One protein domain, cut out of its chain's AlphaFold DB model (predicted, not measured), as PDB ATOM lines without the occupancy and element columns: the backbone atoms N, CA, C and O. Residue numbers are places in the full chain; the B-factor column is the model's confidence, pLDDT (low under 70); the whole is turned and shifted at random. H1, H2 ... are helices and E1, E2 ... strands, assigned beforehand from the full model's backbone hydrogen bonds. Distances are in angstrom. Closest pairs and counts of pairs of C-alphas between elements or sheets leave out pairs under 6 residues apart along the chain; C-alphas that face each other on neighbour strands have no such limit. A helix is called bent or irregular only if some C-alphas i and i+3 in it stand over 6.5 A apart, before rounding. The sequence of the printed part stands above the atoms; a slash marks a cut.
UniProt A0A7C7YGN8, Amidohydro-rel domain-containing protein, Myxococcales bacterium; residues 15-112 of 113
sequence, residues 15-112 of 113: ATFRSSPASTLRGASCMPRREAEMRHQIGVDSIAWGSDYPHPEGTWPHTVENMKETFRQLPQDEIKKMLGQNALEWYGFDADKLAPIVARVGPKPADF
ATOM      1  N   ALA A  15      66.745 -36.377   5.959       84.12
ATOM      2  CA  ALA A  15      66.206 -37.419   6.828       84.12
ATOM      3  C   ALA A  15      65.367 -36.813   7.963       84.12
ATOM      4  O   ALA A  15      64.210 -37.184   8.131       84.12
ATOM      5  N   THR A  16      65.905 -35.812   8.667       85.19
ATOM      6  CA  THR A  16      65.177 -35.082   9.720       85.19
ATOM      7  C   THR A  16      63.904 -34.430   9.178       85.19
ATOM      8  O   THR A  16      62.859 -34.512   9.812       85.19
ATOM      9  N   PHE A  17      63.965 -33.823   7.989       86.50
ATOM     10  CA  PHE A  17      62.795 -33.226   7.344       86.50
ATOM     11  C   PHE A  17      61.709 -34.268   7.039       86.50
ATOM     12  O   PHE A  17      60.551 -34.068   7.392       86.50
ATOM     13  N   ARG A  18      62.082 -35.401   6.427       82.62
ATOM     14  CA  ARG A  18      61.151 -36.480   6.046       82.62
ATOM     15  C   ARG A  18      60.467 -37.130   7.251       82.62
ATOM     16  O   ARG A  18      59.326 -37.576   7.141       82.62
ATOM     17  N   SER A  19      61.182 -37.236   8.365       83.31
ATOM     18  CA  SER A  19      60.687 -37.854   9.596       83.31
ATOM     19  C   SER A  19      59.941 -36.877  10.508       83.31
ATOM     20  O   SER A  19      59.403 -37.310  11.519       83.31
ATOM     21  N   SER A  20      59.909 -35.581  10.181       89.25
ATOM     22  CA  SER A  20      59.232 -34.566  10.988       89.25
ATOM     23  C   SER A  20      57.722 -34.568  10.716       89.25
ATOM     24  O   SER A  20      57.318 -34.207   9.606       89.25
ATOM     25  N   PRO A  21      56.866 -34.867  11.710       85.00
ATOM     26  CA  PRO A  21      55.411 -34.781  11.572       85.00
ATOM     27  C   PRO A  21      54.891 -33.349  11.478       85.00
ATOM     28  O   PRO A  21      53.722 -33.171  11.185       85.00
ATOM     29  N   ALA A  22      55.740 -32.333  11.672       87.19
ATOM     30  CA  ALA A  22      55.420 -30.931  11.397       87.19
ATOM     31  C   ALA A  22      55.847 -30.487   9.983       87.19
ATOM     32  O   ALA A  22      55.481 -29.408   9.525       87.19
ATOM     33  N   SER A  23      56.652 -31.297   9.285       90.38
ATOM     34  CA  SER A  23      57.177 -30.979   7.948       90.38
ATOM     35  C   SER A  23      56.727 -31.955   6.862       90.38
ATOM     36  O   SER A  23      56.740 -31.600   5.685       90.38
ATOM     37  N   THR A  24      56.270 -33.155   7.219       92.00
ATOM     38  CA  THR A  24      55.676 -34.114   6.286       92.00
ATOM     39  C   THR A  24      54.546 -34.908   6.941       92.00
ATOM     40  O   THR A  24      54.762 -35.630   7.915       92.00
ATOM     41  N   LEU A  25      53.369 -34.851   6.312       95.56
ATOM     42  CA  LEU A  25      52.260 -35.776   6.531       95.56
ATOM     43  C   LEU A  25      52.171 -36.749   5.349       95.56
ATOM     44  O   LEU A  25      52.224 -36.336   4.189       95.56
ATOM     45  N   ARG A  26      52.050 -38.046   5.629       94.94
ATOM     46  CA  ARG A  26      51.915 -39.097   4.617       94.94
ATOM     47  C   ARG A  26      50.465 -39.542   4.526       94.94
ATOM     48  O   ARG A  26      49.945 -40.130   5.472       94.94
ATOM     49  N   GLY A  27      49.852 -39.292   3.371       93.44
ATOM     50  CA  GLY A  27      48.555 -39.859   3.017       93.44
ATOM     51  C   GLY A  27      48.687 -41.362   2.794       93.44
ATOM     52  O   GLY A  27      49.241 -41.791   1.786       93.44
ATOM     53  N   ALA A  28      48.212 -42.150   3.750       92.50
ATOM     54  CA  ALA A  28      48.144 -43.601   3.671       92.50
ATOM     55  C   ALA A  28      46.790 -44.005   3.067       92.50
ATOM     56  O   ALA A  28      45.895 -44.498   3.762       92.50
ATOM     57  N   SER A  29      46.632 -43.720   1.772       88.56
ATOM     58  CA  SER A  29      45.483 -44.152   0.971       88.56
ATOM     59  C   SER A  29      45.416 -45.677   0.938       88.56
ATOM     60  O   SER A  29      46.448 -46.323   0.759       88.56
ATOM     61  N   CYS A  30      44.221 -46.245   1.140       88.06
ATOM     62  CA  CYS A  30      43.967 -47.694   1.106       88.06
ATOM     63  C   CYS A  30      45.017 -48.531   1.872       88.06
ATOM     64  O   CYS A  30      45.442 -49.592   1.415       88.06
ATOM     65  N   MET A  31      45.452 -48.027   3.035       93.81
ATOM     66  CA  MET A  31      46.548 -48.602   3.817       93.81
ATOM     67  C   MET A  31      46.285 -50.080   4.153       93.81
ATOM     68  O   MET A  31      45.286 -50.369   4.806       93.81
ATOM     69  N   PRO A  32      47.163 -51.017   3.766       93.81
ATOM     70  CA  PRO A  32      47.044 -52.424   4.128       93.81
ATOM     71  C   PRO A  32      47.649 -52.715   5.506       93.81
ATOM     72  O   PRO A  32      48.556 -52.021   5.970       93.81
ATOM     73  N   ARG A  33      47.233 -53.832   6.119       96.25
ATOM     74  CA  ARG A  33      47.676 -54.259   7.460       96.25
ATOM     75  C   ARG A  33      49.195 -54.221   7.668       96.25
ATOM     76  O   ARG A  33      49.658 -53.680   8.668       96.25
ATOM     77  N   ARG A  34      49.973 -54.733   6.709       96.25
ATOM     78  CA  ARG A  34      51.448 -54.760   6.787       96.25
ATOM     79  C   ARG A  34      52.060 -53.371   7.025       96.25
ATOM     80  O   ARG A  34      53.061 -53.244   7.717       96.25
ATOM     81  N   GLU A  35      51.465 -52.317   6.465       95.31
ATOM     82  CA  GLU A  35      51.970 -50.951   6.626       95.31
ATOM     83  C   GLU A  35      51.614 -50.408   8.009       95.31
ATOM     84  O   GLU A  35      52.421 -49.713   8.625       95.31
ATOM     85  N   ALA A  36      50.440 -50.771   8.539       96.81
ATOM     86  CA  ALA A  36      50.039 -50.417   9.897       96.81
ATOM     87  C   ALA A  36      50.938 -51.106  10.942       96.81
ATOM     88  O   ALA A  36      51.280 -50.531  11.975       96.81
ATOM     89  N   GLU A  37      51.424 -52.311  10.656       97.25
ATOM     90  CA  GLU A  37      52.424 -52.989  11.489       97.25
ATOM     91  C   GLU A  37      53.793 -52.291  11.434       97.25
ATOM     92  O   GLU A  37      54.489 -52.205  12.445       97.25
ATOM     93  N   MET A  38      54.137 -51.688  10.293       96.88
ATOM     94  CA  MET A  38      55.357 -50.894  10.101       96.88
ATOM     95  C   MET A  38      55.238 -49.432  10.561       96.88
ATOM     96  O   MET A  38      56.198 -48.670  10.414       96.88
ATOM     97  N   ARG A  39      54.105 -49.013  11.142       96.81
ATOM     98  CA  ARG A  39      53.818 -47.613  11.521       96.81
ATOM     99  C   ARG A  39      54.916 -46.927  12.332       96.81
ATOM    100  O   ARG A  39      55.100 -45.729  12.181       96.81
ATOM    101  N   HIS A  40      55.676 -47.664  13.140       96.75
ATOM    102  CA  HIS A  40      56.793 -47.125  13.928       96.75
ATOM    103  C   HIS A  40      58.025 -46.802  13.086       96.75
ATOM    104  O   HIS A  40      58.709 -45.818  13.338       96.75
ATOM    105  N   GLN A  41      58.285 -47.599  12.049       94.62
ATOM    106  CA  GLN A  41      59.364 -47.344  11.091       94.62
ATOM    107  C   GLN A  41      59.004 -46.191  10.155       94.62
ATOM    108  O   GLN A  41      59.861 -45.404   9.763       94.62
ATOM    109  N   ILE A  42      57.720 -46.100   9.803       93.56
ATOM    110  CA  ILE A  42      57.179 -45.001   9.013       93.56
ATOM    111  C   ILE A  42      57.222 -43.723   9.871       93.56
ATOM    112  O   ILE A  42      57.821 -42.726   9.475       93.56
ATOM    113  N   GLY A  43      56.641 -43.773  11.065       95.50
ATOM    114  CA  GLY A  43      56.440 -42.684  12.016       95.50
ATOM    115  C   GLY A  43      54.943 -42.475  12.247       95.50
ATOM    116  O   GLY A  43      54.266 -41.953  11.357       95.50
ATOM    117  N   VAL A  44      54.447 -42.884  13.423       97.31
ATOM    118  CA  VAL A  44      53.012 -42.886  13.779       97.31
ATOM    119  C   VAL A  44      52.401 -41.494  13.665       97.31
ATOM    120  O   VAL A  44      51.320 -41.357  13.106       97.31
ATOM    121  N   ASP A  45      53.114 -40.462  14.114       96.81
ATOM    122  CA  ASP A  45      52.641 -39.068  14.133       96.81
ATOM    123  C   ASP A  45      52.611 -38.410  12.738       96.81
ATOM    124  O   ASP A  45      52.138 -37.293  12.564       96.81
ATOM    125  N   SER A  46      53.115 -39.101  11.715       95.75
ATOM    126  CA  SER A  46      53.200 -38.607  10.338       95.75
ATOM    127  C   SER A  46      52.280 -39.366   9.375       95.75
ATOM    128  O   SER A  46      52.370 -39.152   8.167       95.75
ATOM    129  N   ILE A  47      51.436 -40.282   9.856       97.50
ATOM    130  CA  ILE A  47      50.498 -41.052   9.023       97.50
ATOM    131  C   ILE A  47      49.110 -40.408   9.086       97.50
ATOM    132  O   ILE A  47      48.596 -40.169  10.173       97.50
ATOM    133  N   ALA A  48      48.477 -40.189   7.937       97.25
ATOM    134  CA  ALA A  48      47.059 -39.860   7.835       97.25
ATOM    135  C   ALA A  48      46.378 -40.860   6.898       97.25
ATOM    136  O   ALA A  48      46.652 -40.875   5.698       97.25
ATOM    137  N   TRP A  49      45.522 -41.718   7.447       96.94
ATOM    138  CA  TRP A  49      44.778 -42.709   6.674       96.94
ATOM    139  C   TRP A  49      43.701 -42.054   5.800       96.94
ATOM    140  O   TRP A  49      43.065 -41.079   6.202       96.94
ATOM    141  N   GLY A  50      43.463 -42.620   4.616       94.94
ATOM    142  CA  GLY A  50      42.390 -42.194   3.721       94.94
ATOM    143  C   GLY A  50      41.836 -43.349   2.889       94.94
ATOM    144  O   GLY A  50      42.531 -44.319   2.590       94.94
ATOM    145  N   SER A  51      40.567 -43.245   2.492       94.00
ATOM    146  CA  SER A  51      39.879 -44.288   1.719       94.00
ATOM    147  C   SER A  51      40.238 -44.312   0.231       94.00
ATOM    148  O   SER A  51      39.955 -45.318  -0.418       94.00
ATOM    149  N   ASP A  52      40.822 -43.225  -0.282       94.00
ATOM    150  CA  ASP A  52      41.080 -42.958  -1.706       94.00
ATOM    151  C   ASP A  52      39.826 -42.922  -2.598       94.00
ATOM    152  O   ASP A  52      39.866 -43.205  -3.789       94.00
ATOM    153  N   TYR A  53      38.669 -42.574  -2.032       90.88
ATOM    154  CA  TYR A  53      37.444 -42.426  -2.818       90.88
ATOM    155  C   TYR A  53      37.543 -41.245  -3.809       90.88
ATOM    156  O   TYR A  53      37.936 -40.153  -3.387       90.88
ATOM    157  N   PRO A  54      37.111 -41.389  -5.081       94.62
ATOM    158  CA  PRO A  54      36.410 -42.528  -5.689       94.62
ATOM    159  C   PRO A  54      37.302 -43.437  -6.552       94.62
ATOM    160  O   PRO A  54      36.796 -44.075  -7.477       94.62
ATOM    161  N   HIS A  55      38.614 -43.458  -6.330       94.06
ATOM    162  CA  HIS A  55      39.513 -44.204  -7.200       94.06
ATOM    163  C   HIS A  55      39.250 -45.722  -7.156       94.06
ATOM    164  O   HIS A  55      38.874 -46.246  -6.103       94.06
ATOM    165  N   PRO A  56      39.451 -46.441  -8.280       90.56
ATOM    166  CA  PRO A  56      39.242 -47.889  -8.352       90.56
ATOM    167  C   PRO A  56      40.102 -48.704  -7.380       90.56
ATOM    168  O   PRO A  56      39.676 -49.763  -6.930       90.56
ATOM    169  N   GLU A  57      41.307 -48.227  -7.072       90.38
ATOM    170  CA  GLU A  57      42.225 -48.818  -6.094       90.38
ATOM    171  C   GLU A  57      41.851 -48.510  -4.637       90.38
ATOM    172  O   GLU A  57      42.416 -49.103  -3.716       90.38
ATOM    173  N   GLY A  58      40.912 -47.585  -4.425       91.75
ATOM    174  CA  GLY A  58      40.436 -47.195  -3.111       91.75
ATOM    175  C   GLY A  58      39.648 -48.299  -2.407       91.75
ATOM    176  O   GLY A  58      39.434 -49.404  -2.896       91.75
ATOM    177  N   THR A  59      39.185 -47.985  -1.203       94.06
ATOM    178  CA  THR A  59      38.528 -48.978  -0.332       94.06
ATOM    179  C   THR A  59      37.008 -49.030  -0.476       94.06
ATOM    180  O   THR A  59      36.374 -49.913   0.098       94.06
ATOM    181  N   TRP A  60      36.396 -48.091  -1.202       93.75
ATOM    182  CA  TRP A  60      34.944 -48.063  -1.400       93.75
ATOM    183  C   TRP A  60      34.488 -49.223  -2.305       93.75
ATOM    184  O   TRP A  60      35.143 -49.476  -3.314       93.75
ATOM    185  N   PRO A  61      33.366 -49.915  -2.015       94.50
ATOM    186  CA  PRO A  61      32.371 -49.645  -0.970       94.50
ATOM    187  C   PRO A  61      32.642 -50.296   0.394       94.50
ATOM    188  O   PRO A  61      31.860 -50.108   1.320       94.50
ATOM    189  N   HIS A  62      33.749 -51.019   0.547       94.38
ATOM    190  CA  HIS A  62      34.091 -51.785   1.752       94.38
ATOM    191  C   HIS A  62      35.047 -51.028   2.688       94.38
ATOM    192  O   HIS A  62      35.949 -51.608   3.296       94.38
ATOM    193  N   THR A  63      34.917 -49.700   2.756       94.75
ATOM    194  CA  THR A  63      35.868 -48.836   3.469       94.75
ATOM    195  C   THR A  63      35.941 -49.169   4.956       94.75
ATOM    196  O   THR A  63      37.029 -49.187   5.529       94.75
ATOM    197  N   VAL A  64      34.797 -49.465   5.576       93.75
ATOM    198  CA  VAL A  64      34.723 -49.767   7.009       93.75
ATOM    199  C   VAL A  64      35.392 -51.105   7.312       93.75
ATOM    200  O   VAL A  64      36.195 -51.181   8.238       93.75
ATOM    201  N   GLU A  65      35.115 -52.141   6.525       94.94
ATOM    202  CA  GLU A  65      35.697 -53.474   6.695       94.94
ATOM    203  C   GLU A  65      37.218 -53.439   6.512       94.94
ATOM    204  O   GLU A  65      37.951 -53.945   7.360       94.94
ATOM    205  N   ASN A  66      37.701 -52.767   5.461       95.19
ATOM    206  CA  ASN A  66      39.137 -52.605   5.209       95.19
ATOM    207  C   ASN A  66      39.842 -51.838   6.337       95.19
ATOM    208  O   ASN A  66      40.937 -52.213   6.759       95.19
ATOM    209  N   MET A  67      39.215 -50.774   6.848       96.25
ATOM    210  CA  MET A  67      39.744 -50.002   7.972       96.25
ATOM    211  C   MET A  67      39.846 -50.869   9.234       96.25
ATOM    212  O   MET A  67      40.902 -50.906   9.864       96.25
ATOM    213  N   LYS A  68      38.787 -51.607   9.588       95.88
ATOM    214  CA  LYS A  68      38.797 -52.495  10.761       95.88
ATOM    215  C   LYS A  68      39.874 -53.569  10.643       95.88
ATOM    216  O   LYS A  68      40.655 -53.735  11.573       95.88
ATOM    217  N   GLU A  69      39.982 -54.232   9.494       95.94
ATOM    218  CA  GLU A  69      41.005 -55.263   9.277       95.94
ATOM    219  C   GLU A  69      42.430 -54.699   9.357       95.94
ATOM    220  O   GLU A  69      43.334 -55.319   9.914       95.94
ATOM    221  N   THR A  70      42.639 -53.481   8.861       97.00
ATOM    222  CA  THR A  70      43.952 -52.830   8.910       97.00
ATOM    223  C   THR A  70      44.365 -52.487  10.339       97.00
ATOM    224  O   THR A  70      45.514 -52.726  10.720       97.00
ATOM    225  N   PHE A  71      43.445 -51.950  11.144       97.44
ATOM    226  CA  PHE A  71      43.764 -51.380  12.455       97.44
ATOM    227  C   PHE A  71      43.427 -52.275  13.653       97.44
ATOM    228  O   PHE A  71      43.832 -51.941  14.764       97.44
ATOM    229  N   ARG A  72      42.754 -53.417  13.460       96.56
ATOM    230  CA  ARG A  72      42.412 -54.337  14.556       96.56
ATOM    231  C   ARG A  72      43.624 -54.681  15.421       96.56
ATOM    232  O   ARG A  72      44.731 -54.892  14.913       96.56
ATOM    233  N   GLN A  73      43.401 -54.745  16.729       96.25
ATOM    234  CA  GLN A  73      44.396 -55.099  17.743       96.25
ATOM    235  C   GLN A  73      45.600 -54.144  17.831       96.25
ATOM    236  O   GLN A  73      46.611 -54.487  18.447       96.25
ATOM    237  N   LEU A  74      45.537 -52.957  17.216       97.19
ATOM    238  CA  LEU A  74      46.526 -51.904  17.453       97.19
ATOM    239  C   LEU A  74      46.127 -51.047  18.667       97.19
ATOM    240  O   LEU A  74      44.942 -50.955  18.991       97.19
ATOM    241  N   PRO A  75      47.095 -50.399  19.340       97.38
ATOM    242  CA  PRO A  75      46.805 -49.473  20.431       97.38
ATOM    243  C   PRO A  75      45.839 -48.361  20.000       97.38
ATOM    244  O   PRO A  75      46.035 -47.710  18.971       97.38
ATOM    245  N   GLN A  76      44.781 -48.140  20.786       96.19
ATOM    246  CA  GLN A  76      43.703 -47.204  20.439       96.19
ATOM    247  C   GLN A  76      44.194 -45.758  20.275       96.19
ATOM    248  O   GLN A  76      43.667 -45.016  19.446       96.19
ATOM    249  N   ASP A  77      45.203 -45.351  21.043       97.06
ATOM    250  CA  ASP A  77      45.829 -44.034  20.952       97.06
ATOM    251  C   ASP A  77      46.549 -43.832  19.609       97.06
ATOM    252  O   ASP A  77      46.414 -42.781  18.984       97.06
ATOM    253  N   GLU A  78      47.232 -44.859  19.105       98.00
ATOM    254  CA  GLU A  78      47.903 -44.819  17.803       98.00
ATOM    255  C   GLU A  78      46.901 -44.860  16.643       98.00
ATOM    256  O   GLU A  78      47.064 -44.135  15.660       98.00
ATOM    257  N   ILE A  79      45.831 -45.655  16.760       97.62
ATOM    258  CA  ILE A  79      44.732 -45.659  15.781       97.62
ATOM    259  C   ILE A  79      44.119 -44.260  15.685       97.62
ATOM    260  O   ILE A  79      43.944 -43.732  14.587       97.62
ATOM    261  N   LYS A  80      43.837 -43.623  16.829       96.50
ATOM    262  CA  LYS A  80      43.258 -42.275  16.885       96.50
ATOM    263  C   LYS A  80      44.154 -41.237  16.200       96.50
ATOM    264  O   LYS A  80      43.645 -40.374  15.477       96.50
ATOM    265  N   LYS A  81      45.475 -41.351  16.373       97.56
ATOM    266  CA  LYS A  81      46.460 -40.525  15.665       97.56
ATOM    267  C   LYS A  81      46.365 -40.689  14.155       97.56
ATOM    268  O   LYS A  81      46.104 -39.714  13.450       97.56
ATOM    269  N   MET A  82      46.502 -41.925  13.680       97.75
ATOM    270  CA  MET A  82      46.578 -42.239  12.251       97.75
ATOM    271  C   MET A  82      45.258 -42.007  11.501       97.75
ATOM    272  O   MET A  82      45.285 -41.604  10.339       97.75
ATOM    273  N   LEU A  83      44.109 -42.245  12.144       96.62
ATOM    274  CA  LEU A  83      42.790 -42.057  11.529       96.62
ATOM    275  C   LEU A  83      42.313 -40.601  11.525       96.62
ATOM    276  O   LEU A  83      41.406 -40.279  10.761       96.62
ATOM    277  N   GLY A  84      42.864 -39.720  12.369       95.75
ATOM    278  CA  GLY A  84      42.319 -38.364  12.454       95.75
ATOM    279  C   GLY A  84      43.158 -37.305  13.153       95.75
ATOM    280  O   GLY A  84      43.201 -36.187  12.646       95.75
ATOM    281  N   GLN A  85      43.822 -37.586  14.283       96.94
ATOM    282  CA  GLN A  85      44.479 -36.497  15.036       96.94
ATOM    283  C   GLN A  85      45.658 -35.889  14.278       96.94
ATOM    284  O   GLN A  85      45.779 -34.669  14.258       96.94
ATOM    285  N   ASN A  86      46.457 -36.699  13.577       97.75
ATOM    286  CA  ASN A  86      47.575 -36.174  12.790       97.75
ATOM    287  C   ASN A  86      47.082 -35.214  11.694       97.75
ATOM    288  O   ASN A  86      47.672 -34.163  11.468       97.75
ATOM    289  N   ALA A  87      45.964 -35.543  11.036       96.81
ATOM    290  CA  ALA A  87      45.348 -34.667  10.042       96.81
ATOM    291  C   ALA A  87      44.747 -33.405  10.685       96.81
ATOM    292  O   ALA A  87      44.900 -32.312  10.147       96.81
ATOM    293  N   LEU A  88      44.090 -33.545  11.841       96.88
ATOM    294  CA  LEU A  88      43.544 -32.426  12.609       96.88
ATOM    295  C   LEU A  88      44.631 -31.408  12.963       96.88
ATOM    296  O   LEU A  88      44.454 -30.221  12.700       96.88
ATOM    297  N   GLU A  89      45.753 -31.874  13.508       96.00
ATOM    298  CA  GLU A  89      46.887 -31.026  13.884       96.00
ATOM    299  C   GLU A  89      47.540 -30.391  12.654       96.00
ATOM    300  O   GLU A  89      47.765 -29.182  12.627       96.00
ATOM    301  N   TRP A  90      47.775 -31.179  11.600       96.38
ATOM    302  CA  TRP A  90      48.435 -30.711  10.383       96.38
ATOM    303  C   TRP A  90      47.642 -29.635   9.633       96.38
ATOM    304  O   TRP A  90      48.208 -28.646   9.168       96.38
ATOM    305  N   TYR A  91      46.326 -29.816   9.504       95.69
ATOM    306  CA  TYR A  91      45.454 -28.847   8.835       95.69
ATOM    307  C   TYR A  91      45.008 -27.701   9.752       95.69
ATOM    308  O   TYR A  91      44.371 -26.762   9.275       95.69
ATOM    309  N   GLY A  92      45.337 -27.750  11.048       96.12
ATOM    310  CA  GLY A  92      44.925 -26.741  12.022       96.12
ATOM    311  C   GLY A  92      43.414 -26.728  12.263       96.12
ATOM    312  O   GLY A  92      42.822 -25.659  12.428       96.12
ATOM    313  N   PHE A  93      42.769 -27.897  12.237       96.69
ATOM    314  CA  PHE A  93      41.340 -27.998  12.506       96.69
ATOM    315  C   PHE A  93      41.021 -27.839  13.994       96.69
ATOM    316  O   PHE A  93      41.762 -28.255  14.880       96.69
ATOM    317  N   ASP A  94      39.853 -27.260  14.255       97.12
ATOM    318  CA  ASP A  94      39.316 -27.053  15.594       97.12
ATOM    319  C   ASP A  94      38.661 -28.345  16.105       97.12
ATOM    320  O   ASP A  94      37.622 -28.782  15.595       97.12
ATOM    321  N   ALA A  95      39.286 -28.967  17.105       95.88
ATOM    322  CA  ALA A  95      38.836 -30.238  17.661       95.88
ATOM    323  C   ALA A  95      37.439 -30.157  18.285       95.88
ATOM    324  O   ALA A  95      36.642 -31.081  18.107       95.88
ATOM    325  N   ASP A  96      37.115 -29.052  18.953       97.31
ATOM    326  CA  ASP A  96      35.835 -28.884  19.641       97.31
ATOM    327  C   ASP A  96      34.687 -28.777  18.634       97.31
ATOM    328  O   ASP A  96      33.609 -29.344  18.834       97.31
ATOM    329  N   LYS A  97      34.933 -28.131  17.488       97.56
ATOM    330  CA  LYS A  97      33.955 -28.068  16.390       97.56
ATOM    331  C   LYS A  97      33.763 -29.406  15.681       97.56
ATOM    332  O   LYS A  97      32.664 -29.680  15.195       97.56
ATOM    333  N   LEU A  98      34.800 -30.241  15.608       96.44
ATOM    334  CA  LEU A  98      34.717 -31.566  14.987       96.44
ATOM    335  C   LEU A  98      34.142 -32.634  15.922       96.44
ATOM    336  O   LEU A  98      33.535 -33.587  15.432       96.44
ATOM    337  N   ALA A  99      34.267 -32.474  17.241       95.81
ATOM    338  CA  ALA A  99      33.776 -33.418  18.244       95.81
ATOM    339  C   ALA A  99      32.335 -33.928  18.002       95.81
ATOM    340  O   ALA A  99      32.150 -35.149  17.991       95.81
ATOM    341  N   PRO A 100      31.314 -33.081  17.731       97.56
ATOM    342  CA  PRO A 100      29.959 -33.574  17.454       97.56
ATOM    343  C   PRO A 100      29.858 -34.382  16.150       97.56
ATOM    344  O   PRO A 100      29.035 -35.290  16.047       97.56
ATOM    345  N   ILE A 101      30.693 -34.086  15.150       96.50
ATOM    346  CA  ILE A 101      30.729 -34.834  13.886       96.50
ATOM    347  C   ILE A 101      31.373 -36.199  14.122       96.50
ATOM    348  O   ILE A 101      30.804 -37.211  13.723       96.50
ATOM    349  N   VAL A 102      32.507 -36.234  14.824       94.94
ATOM    350  CA  VAL A 102      33.194 -37.477  15.201       94.94
ATOM    351  C   VAL A 102      32.271 -38.372  16.025       94.94
ATOM    352  O   VAL A 102      32.170 -39.557  15.737       94.94
ATOM    353  N   ALA A 103      31.520 -37.817  16.978       95.38
ATOM    354  CA  ALA A 103      30.544 -38.582  17.755       95.38
ATOM    355  C   ALA A 103      29.423 -39.191  16.888       95.38
ATOM    356  O   ALA A 103      28.889 -40.247  17.224       95.38
ATOM    357  N   ARG A 104      29.063 -38.535  15.776       96.56
ATOM    358  CA  ARG A 104      28.001 -38.985  14.867       96.56
ATOM    359  C   ARG A 104      28.468 -40.032  13.854       96.56
ATOM    360  O   ARG A 104      27.704 -40.949  13.570       96.56
ATOM    361  N   VAL A 105      29.651 -39.861  13.256       93.69
ATOM    362  CA  VAL A 105      30.101 -40.677  12.103       93.69
ATOM    363  C   VAL A 105      31.459 -41.350  12.290       93.69
ATOM    364  O   VAL A 105      31.866 -42.134  11.437       93.69
ATOM    365  N   GLY A 106      32.185 -41.030  13.358       92.38
ATOM    366  CA  GLY A 106      33.503 -41.594  13.619       92.38
ATOM    367  C   GLY A 106      33.435 -43.071  14.023       92.38
ATOM    368  O   GLY A 106      32.444 -43.500  14.624       92.38
ATOM    369  N   PRO A 107      34.486 -43.856  13.726       93.75
ATOM    370  CA  PRO A 107      34.592 -45.219  14.226       93.75
ATOM    371  C   PRO A 107      34.715 -45.221  15.751       93.75
ATOM    372  O   PRO A 107      35.292 -44.313  16.357       93.75
ATOM    373  N   LYS A 108      34.170 -46.257  16.383       93.44
ATOM    374  CA  LYS A 108      34.226 -46.447  17.831       93.44
ATOM    375  C   LYS A 108      35.505 -47.206  18.192       93.44
ATOM    376  O   LYS A 108      35.914 -48.075  17.433       93.44
ATOM    377  N   PRO A 109      36.111 -46.973  19.367       90.50
ATOM    378  CA  PRO A 109      37.286 -47.741  19.789       90.50
ATOM    379  C   PRO A 109      37.060 -49.264  19.787       90.50
ATOM    380  O   PRO A 109      37.936 -50.011  19.368       90.50
ATOM    381  N   ALA A 110      35.848 -49.703  20.145       92.81
ATOM    382  CA  ALA A 110      35.433 -51.107  20.120       92.81
ATOM    383  C   ALA A 110      35.359 -51.722  18.707       92.81
ATOM    384  O   ALA A 110      35.248 -52.935  18.571       92.81
ATOM    385  N   ASP A 111      35.410 -50.916  17.640       92.75
ATOM    386  CA  ASP A 111      35.456 -51.431  16.268       92.75
ATOM    387  C   ASP A 111      36.799 -52.100  15.924       92.75
ATOM    388  O   ASP A 111      36.887 -52.761  14.888       92.75
ATOM    389  N   PHE A 112      37.827 -51.914  16.763       93.81
ATOM    390  CA  PHE A 112      39.205 -52.352  16.521       93.81
ATOM    391  C   PHE A 112      39.729 -53.375  17.542       93.81
ATOM    392  O   PHE A 112      40.926 -53.670  17.532       93.81
TER     393      PHE A 112
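Overview. This is residues 15 to 112 of the 113 residues of the protein "Amidohydro-rel domain-containing protein" of Myxococcales bacterium (UniProt A0A7C7YGN8). What picture do these atoms make? Two short strands, E1 and E2, run side by side near the middle, and the long kinked helix H5 packs on them, chiefly on E2; the short helices H2 and H3 make the crossover between the strands, H4 and H7 meet at one side, H6 arches from beyond the end of H5 back towards H7, and H1 lies far out. What are its make-up and size? The printed part has 98 residues with seven named helices and two named strands, in the order H1 E1 H2 H3 E2 H4 H5 H6 H7, and is mostly helix; the sheet, E1 beside E2, is parallel. The whole is compact, with a radius of gyration of the C-alphas of 13.4 A and spans of 36 by 33 by 28 A.

Along the chain. Where does the first half run? H1 is residues 15 to 19, from C-alpha 15 at (66.206, -37.419, 6.828). E1 is residues 26 to 29, 9.0 A long; H2 is 33 to 37, H3 is 39 to 42, and E2 is 47 to 50, 9.8 A long. What follows? H4 is residues 63 to 71, 12.2 A long; H5 is 76 to 91, 21.8 A; H6 is 95 to 105, 14.7 A; H7 is 109 to 112, ending at C-alpha 112 at (39.205, -52.352, 16.521). Are any helices irregular? H5 is irregular, with C-alphas 83 and 86 7.7 A apart and a kink of 45 degrees near residue 84; H6 is irregular only just, with C-alphas 97 and 100 6.9 A apart.

Arrangement. How do the strands pair? E1 and E2 are parallel at 29 degrees, with N 28 and O 48 2.8 A apart, within hydrogen-bond range. With H2 and H3 they form a strand-helix-strand unit, two parallel neighbour strands joined through helices, with a right-handed crossover. What surrounds them? The closest C-alphas of E2 and H5 are those of Ala 48 and Met 82, 5.0 A apart. H2 touches H4, closest at the C-alphas of Arg 33 and Thr 70, 4.2 A; H4 and H7 only just touch, with 3 pairs of C-alphas within 8 A, the closest Lys 68 and Phe 112 at 5.8 A. Where are H1 and H6? H1 is close to but not clearly touching H3, with the C-alphas of Ser 19 and Ile 42 8.0 A apart; H6 is close to but not clearly touching H5, with those of Leu 88 and Ala 95 7.2 A apart, at a steep tilt of 52 degrees, opposite ways. Are the helix backbones complete? Each O i to N i+4 pair is within hydrogen-bond range in H1, H2 and H4, against 10 of 12 in H5 and 5 of 7 in H6; H3 and H7 are too short for such a pair.

Size, cuts and confidence. How far does it reach? The C-alphas farthest apart, those of Ala 15 and Arg 104, are 39.1 A apart. Is there a cut, a long link or low confidence? The printed part has no cut, and the link from E2 to H4, residues 51 to 62, is long. The mean pLDDT of the printed part is 94.4, and no printed residue is under 70.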